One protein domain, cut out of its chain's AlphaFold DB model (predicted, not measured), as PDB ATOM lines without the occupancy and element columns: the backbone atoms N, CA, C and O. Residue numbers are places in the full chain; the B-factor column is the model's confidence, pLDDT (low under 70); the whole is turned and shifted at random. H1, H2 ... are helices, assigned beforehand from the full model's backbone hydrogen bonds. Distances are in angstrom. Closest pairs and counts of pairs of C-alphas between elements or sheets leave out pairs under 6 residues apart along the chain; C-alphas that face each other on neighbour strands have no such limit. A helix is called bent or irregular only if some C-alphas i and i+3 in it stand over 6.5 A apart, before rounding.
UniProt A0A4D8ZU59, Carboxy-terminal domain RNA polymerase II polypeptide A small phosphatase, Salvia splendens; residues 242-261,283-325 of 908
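What this domain is: This is residues 242 to 261 and 283 to 325 of the 908 residues of the protein "Carboxy-terminal domain RNA polymerase II polypeptide A small phosphatase" of Salvia splendens (UniProt A0A4D8ZU59). One long, straight helix, H2, makes the longest axis, and a much shorter helix, H1, stands off to one side of it with open space between them. The stretch with no named element at the beginning of the printed part, residues 242 to 249, leads from beside the middle of H2 out to H1. The printed part has 63 residues with two named helices, H1 then H2, and no named strand; the class is all helix. The whole is extended, with a radius of gyration of the C-alphas of 19.0 A and spans of 62 by 30 by 11 A.

How they stand to each other: Go along the printed part from Val 242 and you reach H1, residues 250 to 261; after the cut comes H2, residues 283 to 324. These two are apart: no C-alpha of the one is within 8 A of the other. Residues 246 to 261, 283 to 300 and 310 to 325 stand free. Look at the backbone O and N atoms: in H2 every O i to N i+4 pair is within hydrogen-bond range, and in H1 6 of 8 are.

Where its parts are: Find C-alpha 250 at (-27.595, 7.929, 0.708); from there H1 runs to Lys 261, 16.8 A from first to last C-alpha. Next find C-alpha 283 at (-46.582, 1.741, -20.481); H2 runs from it for 61.4 A to C-alpha 324 at (1.085, -22.585, 9.556). Neither helix is bent.

The domain as a whole: The two C-alphas farthest apart are those of Arg 283 and Val 325, 62.7 A. Residues 262 to 282 are not printed, and C-alphas 261 and 283 are 24.0 A apart across this cut. The mean pLDDT of the printed part is 73.0; look for values under 70 at residues 242 to 261, 283 and 322 to 325.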
ATOM      1  N   VAL A 242     -19.358  -4.246   0.555       62.06
ATOM      2  CA  VAL A 242     -19.762  -5.528  -0.055       62.06
ATOM      3  C   VAL A 242     -21.248  -5.836   0.174       62.06
ATOM      4  O   VAL A 242     -21.940  -6.223  -0.765       62.06
ATOM      5  N   PHE A 243     -21.755  -5.652   1.397       65.88
ATOM      6  CA  PHE A 243     -23.106  -6.075   1.797       65.88
ATOM      7  C   PHE A 243     -24.175  -4.969   1.732       65.88
ATOM      8  O   PHE A 243     -25.365  -5.275   1.804       65.88
ATOM      9  N   ASN A 244     -23.800  -3.692   1.603       57.50
ATOM     10  CA  ASN A 244     -24.750  -2.586   1.438       57.50
ATOM     11  C   ASN A 244     -24.180  -1.402   0.613       57.50
ATOM     12  O   ASN A 244     -24.138  -0.264   1.100       57.50
ATOM     13  N   PRO A 245     -23.800  -1.616  -0.665       56.75
ATOM     14  CA  PRO A 245     -23.271  -0.553  -1.528       56.75
ATOM     15  C   PRO A 245     -24.262   0.607  -1.750       56.75
ATOM     16  O   PRO A 245     -23.853   1.734  -2.018       56.75
ATOM     17  N   LEU A 246     -25.570   0.362  -1.601       56.31
ATOM     18  CA  LEU A 246     -26.609   1.392  -1.712       56.31
ATOM     19  C   LEU A 246     -26.718   2.280  -0.458       56.31
ATOM     20  O   LEU A 246     -27.146   3.428  -0.572       56.31
ATOM     21  N   GLY A 247     -26.307   1.794   0.718       60.25
ATOM     22  CA  GLY A 247     -26.294   2.568   1.963       60.25
ATOM     23  C   GLY A 247     -25.286   3.720   1.933       60.25
ATOM     24  O   GLY A 247     -25.598   4.825   2.374       60.25
ATOM     25  N   LEU A 248     -24.116   3.497   1.328       53.75
ATOM     26  CA  LEU A 248     -23.077   4.520   1.137       53.75
ATOM     27  C   LEU A 248     -23.485   5.645   0.167       53.75
ATOM     28  O   LEU A 248     -22.949   6.747   0.246       53.75
ATOM     29  N   LEU A 249     -24.465   5.409  -0.710       54.66
ATOM     30  CA  LEU A 249     -24.960   6.397  -1.679       54.66
ATOM     31  C   LEU A 249     -26.053   7.331  -1.121       54.66
ATOM     32  O   LEU A 249     -26.495   8.247  -1.820       54.66
ATOM     33  N   LEU A 250     -26.499   7.142   0.125       61.25
ATOM     34  CA  LEU A 250     -27.595   7.929   0.708       61.25
ATOM     35  C   LEU A 250     -27.295   9.434   0.895       61.25
ATOM     36  O   LEU A 250     -28.197  10.218   0.593       61.25
ATOM     37  N   PRO A 251     -26.081   9.890   1.277       59.19
ATOM     38  CA  PRO A 251     -25.760  11.323   1.301       59.19
ATOM     39  C   PRO A 251     -25.776  11.933  -0.110       59.19
ATOM     40  O   PRO A 251     -26.377  12.981  -0.353       59.19
ATOM     41  N   PHE A 252     -25.190  11.216  -1.075       51.81
ATOM     42  CA  PHE A 252     -25.117  11.630  -2.477       51.81
ATOM     43  C   PHE A 252     -26.507  11.746  -3.122       51.81
ATOM     44  O   PHE A 252     -26.732  12.586  -3.992       51.81
ATOM     45  N   ARG A 253     -27.482  10.961  -2.644       60.03
ATOM     46  CA  ARG A 253     -28.873  10.989  -3.111       60.03
ATOM     47  C   ARG A 253     -29.544  12.352  -2.926       60.03
ATOM     48  O   ARG A 253     -30.301  12.747  -3.807       60.03
ATOM     49  N   TRP A 254     -29.269  13.092  -1.847       60.03
ATOM     50  CA  TRP A 254     -29.856  14.429  -1.655       60.03
ATOM     51  C   TRP A 254     -29.240  15.449  -2.621       60.03
ATOM     52  O   TRP A 254     -29.967  16.204  -3.265       60.03
ATOM     53  N   PHE A 255     -27.917  15.398  -2.809       60.22
ATOM     54  CA  PHE A 255     -27.183  16.239  -3.762       60.22
ATOM     55  C   PHE A 255     -27.630  15.996  -5.215       60.22
ATOM     56  O   PHE A 255     -27.970  16.936  -5.935       60.22
ATOM     57  N   ILE A 256     -27.743  14.727  -5.625       61.06
ATOM     58  CA  ILE A 256     -28.260  14.330  -6.942       61.06
ATOM     59  C   ILE A 256     -29.727  14.740  -7.121       61.06
ATOM     60  O   ILE A 256     -30.082  15.229  -8.189       61.06
ATOM     61  N   ILE A 257     -30.583  14.620  -6.098       66.31
ATOM     62  CA  ILE A 257     -31.977  15.090  -6.179       66.31
ATOM     63  C   ILE A 257     -32.052  16.618  -6.320       66.31
ATOM     64  O   ILE A 257     -32.904  17.102  -7.064       66.31
ATOM     65  N   GLN A 258     -31.173  17.386  -5.668       61.31
ATOM     66  CA  GLN A 258     -31.119  18.843  -5.851       61.31
ATOM     67  C   GLN A 258     -30.655  19.226  -7.262       61.31
ATOM     68  O   GLN A 258     -31.317  20.022  -7.928       61.31
ATOM     69  N   GLN A 259     -29.588  18.608  -7.773       66.75
ATOM     70  CA  GLN A 259     -29.106  18.873  -9.134       66.75
ATOM     71  C   GLN A 259     -30.115  18.418 -10.201       66.75
ATOM     72  O   GLN A 259     -30.367  19.153 -11.155       66.75
ATOM     73  N   LEU A 260     -30.790  17.277 -10.012       62.88
ATOM     74  CA  LEU A 260     -31.886  16.843 -10.885       62.88
ATOM     75  C   LEU A 260     -33.098  17.776 -10.809       62.88
ATOM     76  O   LEU A 260     -33.693  18.041 -11.847       62.88
ATOM     77  N   LYS A 261     -33.457  18.329  -9.640       62.91
ATOM     78  CA  LYS A 261     -34.488  19.381  -9.548       62.91
ATOM     79  C   LYS A 261     -34.081  20.634 -10.326       62.91
ATOM     80  O   LYS A 261     -34.919  21.190 -11.028       62.91
ATOM     81  N   ARG A 283     -46.517   2.098 -21.913       68.88
ATOM     82  CA  ARG A 283     -46.582   1.741 -20.481       68.88
ATOM     83  C   ARG A 283     -46.277   0.263 -20.194       68.88
ATOM     84  O   ARG A 283     -45.770  -0.054 -19.116       68.88
ATOM     85  N   ALA A 284     -46.581  -0.643 -21.126       71.94
ATOM     86  CA  ALA A 284     -46.261  -2.066 -21.003       71.94
ATOM     87  C   ALA A 284     -44.751  -2.334 -21.148       71.94
ATOM     88  O   ALA A 284     -44.159  -2.983 -20.281       71.94
ATOM     89  N   ILE A 285     -44.120  -1.770 -22.185       75.94
ATOM     90  CA  ILE A 285     -42.678  -1.896 -22.436       75.94
ATOM     91  C   ILE A 285     -41.886  -1.271 -21.285       75.94
ATOM     92  O   ILE A 285     -40.954  -1.893 -20.782       75.94
ATOM     93  N   TRP A 286     -42.294  -0.102 -20.782       71.06
ATOM     94  CA  TRP A 286     -41.590   0.557 -19.676       71.06
ATOM     95  C   TRP A 286     -41.656  -0.247 -18.363       71.06
ATOM     96  O   TRP A 286     -40.656  -0.378 -17.657       71.06
ATOM     97  N   LYS A 287     -42.800  -0.887 -18.065       78.69
ATOM     98  CA  LYS A 287     -42.928  -1.822 -16.927       78.69
ATOM     99  C   LYS A 287     -42.075  -3.085 -17.093       78.69
ATOM    100  O   LYS A 287     -41.565  -3.594 -16.093       78.69
ATOM    101  N   LEU A 288     -41.918  -3.596 -18.315       81.00
ATOM    102  CA  LEU A 288     -41.036  -4.730 -18.609       81.00
ATOM    103  C   LEU A 288     -39.556  -4.331 -18.480       81.00
ATOM    104  O   LEU A 288     -38.790  -5.039 -17.828       81.00
ATOM    105  N   GLY A 289     -39.184  -3.166 -19.015       79.12
ATOM    106  CA  GLY A 289     -37.846  -2.582 -18.922       79.12
ATOM    107  C   GLY A 289     -37.399  -2.366 -17.478       79.12
ATOM    108  O   GLY A 289     -36.320  -2.824 -17.110       79.12
ATOM    109  N   LEU A 290     -38.250  -1.782 -16.622       81.50
ATOM    110  CA  LEU A 290     -37.950  -1.657 -15.189       81.50
ATOM    111  C   LEU A 290     -37.744  -3.023 -14.525       81.50
ATOM    112  O   LEU A 290     -36.758  -3.204 -13.818       81.50
ATOM    113  N   LYS A 291     -38.636  -4.000 -14.752       84.69
ATOM    114  CA  LYS A 291     -38.496  -5.350 -14.173       84.69
ATOM    115  C   LYS A 291     -37.198  -6.039 -14.612       84.69
ATOM    116  O   LYS A 291     -36.539  -6.663 -13.784       84.69
ATOM    117  N   CYS A 292     -36.814  -5.887 -15.879       81.00
ATOM    118  CA  CYS A 292     -35.549  -6.397 -16.406       81.00
ATOM    119  C   CYS A 292     -34.340  -5.687 -15.769       81.00
ATOM    120  O   CYS A 292     -33.423  -6.348 -15.286       81.00
ATOM    121  N   GLY A 293     -34.378  -4.353 -15.665       81.62
ATOM    122  CA  GLY A 293     -33.339  -3.547 -15.015       81.62
ATOM    123  C   GLY A 293     -33.130  -3.901 -13.540       81.62
ATOM    124  O   GLY A 293     -31.990  -4.064 -13.111       81.62
ATOM    125  N   TRP A 294     -34.209  -4.118 -12.778       84.19
ATOM    126  CA  TRP A 294     -34.122  -4.640 -11.409       84.19
ATOM    127  C   TRP A 294     -33.457  -6.023 -11.368       84.19
ATOM    128  O   TRP A 294     -32.582  -6.244 -10.535       84.19
ATOM    129  N   GLY A 295     -33.818  -6.939 -12.274       87.69
ATOM    130  CA  GLY A 295     -33.193  -8.265 -12.367       87.69
ATOM    131  C   GLY A 295     -31.693  -8.211 -12.677       87.69
ATOM    132  O   GLY A 295     -30.904  -8.904 -12.034       87.69
ATOM    133  N   LEU A 296     -31.279  -7.344 -13.606       85.12
ATOM    134  CA  LEU A 296     -29.868  -7.112 -13.930       85.12
ATOM    135  C   LEU A 296     -29.097  -6.505 -12.749       85.12
ATOM    136  O   LEU A 296     -27.976  -6.929 -12.478       85.12
ATOM    137  N   LEU A 297     -29.700  -5.568 -12.012       81.50
ATOM    138  CA  LEU A 297     -29.079  -4.935 -10.845       81.50
ATOM    139  C   LEU A 297     -28.907  -5.919  -9.674       81.50
ATOM    140  O   LEU A 297     -27.846  -5.945  -9.052       81.50
ATOM    141  N   TRP A 298     -29.892  -6.788  -9.422       87.31
ATOM    142  CA  TRP A 298     -29.751  -7.892  -8.460       87.31
ATOM    143  C   TRP A 298     -28.691  -8.914  -8.893       87.31
ATOM    144  O   TRP A 298     -27.906  -9.361  -8.059       87.31
ATOM    145  N   SER A 299     -28.616  -9.246 -10.186       89.00
ATOM    146  CA  SER A 299     -27.584 -10.138 -10.735       89.00
ATOM    147  C   SER A 299     -26.172  -9.563 -10.556       89.00
ATOM    148  O   SER A 299     -25.277 -10.247 -10.057       89.00
ATOM    149  N   ALA A 300     -25.984  -8.275 -10.866       82.50
ATOM    150  CA  ALA A 300     -24.724  -7.568 -10.652       82.50
ATOM    151  C   ALA A 300     -24.326  -7.539  -9.166       82.50
ATOM    152  O   ALA A 300     -23.177  -7.824  -8.839       82.50
ATOM    153  N   TYR A 301     -25.273  -7.273  -8.259       85.19
ATOM    154  CA  TYR A 301     -25.028  -7.308  -6.814       85.19
ATOM    155  C   TYR A 301     -24.580  -8.697  -6.326       85.19
ATOM    156  O   TYR A 301     -23.564  -8.804  -5.639       85.19
ATOM    157  N   VAL A 302     -25.272  -9.770  -6.726       89.19
ATOM    158  CA  VAL A 302     -24.888 -11.149  -6.367       89.19
ATOM    159  C   VAL A 302     -23.504 -11.505  -6.920       89.19
ATOM    160  O   VAL A 302     -22.706 -12.117  -6.212       89.19
ATOM    161  N   CYS A 303     -23.177 -11.070  -8.141       84.62
ATOM    162  CA  CYS A 303     -21.844 -11.237  -8.725       84.62
ATOM    163  C   CYS A 303     -20.755 -10.534  -7.890       84.62
ATOM    164  O   CYS A 303     -19.740 -11.150  -7.560       84.62
ATOM    165  N   SER A 304     -20.990  -9.287  -7.466       78.69
ATOM    166  CA  SER A 304     -20.072  -8.532  -6.600       78.69
ATOM    167  C   SER A 304     -19.856  -9.195  -5.236       78.69
ATOM    168  O   SER A 304     -18.717  -9.282  -4.776       78.69
ATOM    169  N   VAL A 305     -20.915  -9.716  -4.605       84.06
ATOM    170  CA  VAL A 305     -20.810 -10.441  -3.324       84.06
ATOM    171  C   VAL A 305     -20.012 -11.740  -3.490       84.06
ATOM    172  O   VAL A 305     -19.122 -12.015  -2.687       84.06
ATOM    173  N   LEU A 306     -20.263 -12.515  -4.552       83.56
ATOM    174  CA  LEU A 306     -19.503 -13.736  -4.851       83.56
ATOM    175  C   LEU A 306     -18.016 -13.448  -5.116       83.56
ATOM    176  O   LEU A 306     -17.156 -14.190  -4.641       83.56
ATOM    177  N   LEU A 307     -17.702 -12.356  -5.820       81.44
ATOM    178  CA  LEU A 307     -16.323 -11.922  -6.055       81.44
ATOM    179  C   LEU A 307     -15.632 -11.485  -4.753       81.44
ATOM    180  O   LEU A 307     -14.489 -11.871  -4.510       81.44
ATOM    181  N   GLY A 308     -16.333 -10.745  -3.886       80.56
ATOM    182  CA  GLY A 308     -15.842 -10.364  -2.560       80.56
ATOM    183  C   GLY A 308     -15.524 -11.578  -1.682       80.56
ATOM    184  O   GLY A 308     -14.434 -11.659  -1.115       80.56
ATOM    185  N   LEU A 309     -16.426 -12.566  -1.648       83.25
ATOM    186  CA  LEU A 309     -16.221 -13.827  -0.928       83.25
ATOM    187  C   LEU A 309     -15.012 -14.607  -1.466       83.25
ATOM    188  O   LEU A 309     -14.190 -15.069  -0.671       83.25
ATOM    189  N   LEU A 310     -14.844 -14.689  -2.792       82.88
ATOM    190  CA  LEU A 310     -13.698 -15.345  -3.432       82.88
ATOM    191  C   LEU A 310     -12.362 -14.680  -3.057       82.88
ATOM    192  O   LEU A 310     -11.411 -15.373  -2.693       82.88
ATOM    193  N   VAL A 311     -12.290 -13.345  -3.106       79.94
ATOM    194  CA  VAL A 311     -11.082 -12.591  -2.734       79.94
ATOM    195  C   VAL A 311     -10.782 -12.746  -1.243       79.94
ATOM    196  O   VAL A 311      -9.644 -13.055  -0.888       79.94
ATOM    197  N   SER A 312     -11.782 -12.620  -0.364       74.38
ATOM    198  CA  SER A 312     -11.572 -12.800   1.080       74.38
ATOM    199  C   SER A 312     -11.122 -14.218   1.441       74.38
ATOM    200  O   SER A 312     -10.220 -14.373   2.261       74.38
ATOM    201  N   ALA A 313     -11.661 -15.251   0.782       80.56
ATOM    202  CA  ALA A 313     -11.233 -16.633   0.986       80.56
ATOM    203  C   ALA A 313      -9.773 -16.852   0.551       80.56
ATOM    204  O   ALA A 313      -9.023 -17.538   1.245       80.56
ATOM    205  N   PHE A 314      -9.343 -16.230  -0.554       77.88
ATOM    206  CA  PHE A 314      -7.951 -16.289  -1.008       77.88
ATOM    207  C   PHE A 314      -6.993 -15.568  -0.046       77.88
ATOM    208  O   PHE A 314      -5.934 -16.106   0.276       77.88
ATOM    209  N   VAL A 315      -7.370 -14.388   0.463       76.44
ATOM    210  CA  VAL A 315      -6.567 -13.634   1.443       76.44
ATOM    211  C   VAL A 315      -6.449 -14.398   2.764       76.44
ATOM    212  O   VAL A 315      -5.334 -14.606   3.240       76.44
ATOM    213  N   VAL A 316      -7.561 -14.879   3.329       76.56
ATOM    214  CA  VAL A 316      -7.554 -15.656   4.583       76.56
ATOM    215  C   VAL A 316      -6.770 -16.959   4.416       76.56
ATOM    216  O   VAL A 316      -5.949 -17.281   5.272       76.56
ATOM    217  N   GLY A 317      -6.937 -17.671   3.296       80.38
ATOM    218  CA  GLY A 317      -6.144 -18.862   2.983       80.38
ATOM    219  C   GLY A 317      -4.645 -18.566   2.866       80.38
ATOM    220  O   GLY A 317      -3.830 -19.291   3.434       80.38
ATOM    221  N   GLY A 318      -4.267 -17.477   2.192       75.00
ATOM    222  CA  GLY A 318      -2.873 -17.047   2.057       75.00
ATOM    223  C   GLY A 318      -2.223 -16.647   3.386       75.00
ATOM    224  O   GLY A 318      -1.075 -17.015   3.638       75.00
ATOM    225  N   VAL A 319      -2.955 -15.950   4.261       74.00
ATOM    226  CA  VAL A 319      -2.497 -15.604   5.619       74.00
ATOM    227  C   VAL A 319      -2.371 -16.858   6.486       74.00
ATOM    228  O   VAL A 319      -1.339 -17.049   7.121       74.00
ATOM    229  N   LEU A 320      -3.357 -17.759   6.460       72.94
ATOM    230  CA  LEU A 320      -3.310 -19.009   7.225       72.94
ATOM    231  C   LEU A 320      -2.133 -19.901   6.791       72.94
ATOM    232  O   LEU A 320      -1.432 -20.446   7.636       72.94
ATOM    233  N   ILE A 321      -1.849 -19.985   5.487       71.81
ATOM    234  CA  ILE A 321      -0.666 -20.686   4.959       71.81
ATOM    235  C   ILE A 321       0.636 -20.036   5.453       71.81
ATOM    236  O   ILE A 321       1.569 -20.758   5.796       71.81
ATOM    237  N   ARG A 322       0.719 -18.699   5.534       69.25
ATOM    238  CA  ARG A 322       1.895 -18.002   6.093       69.25
ATOM    239  C   ARG A 322       2.099 -18.262   7.590       69.25
ATOM    240  O   ARG A 322       3.242 -18.298   8.016       69.25
ATOM    241  N   LEU A 323       1.025 -18.455   8.358       68.06
ATOM    242  CA  LEU A 323       1.088 -18.711   9.805       68.06
ATOM    243  C   LEU A 323       1.340 -20.187  10.170       68.06
ATOM    244  O   LEU A 323       1.797 -20.463  11.273       68.06
ATOM    245  N   VAL A 324       1.021 -21.132   9.279       68.25
ATOM    246  CA  VAL A 324       1.085 -22.585   9.556       68.25
ATOM    247  C   VAL A 324       2.267 -23.281   8.864       68.25
ATOM    248  O   VAL A 324       2.697 -24.351   9.298       68.25
ATOM    249  N   VAL A 325       2.802 -22.709   7.781       66.44
ATOM    250  CA  VAL A 325       3.910 -23.304   7.016       66.44
ATOM    251  C   VAL A 325       5.242 -22.671   7.414       66.44
ATOM    252  O   VAL A 325       5.717 -21.738   6.762       66.44
TER     253      VAL A 325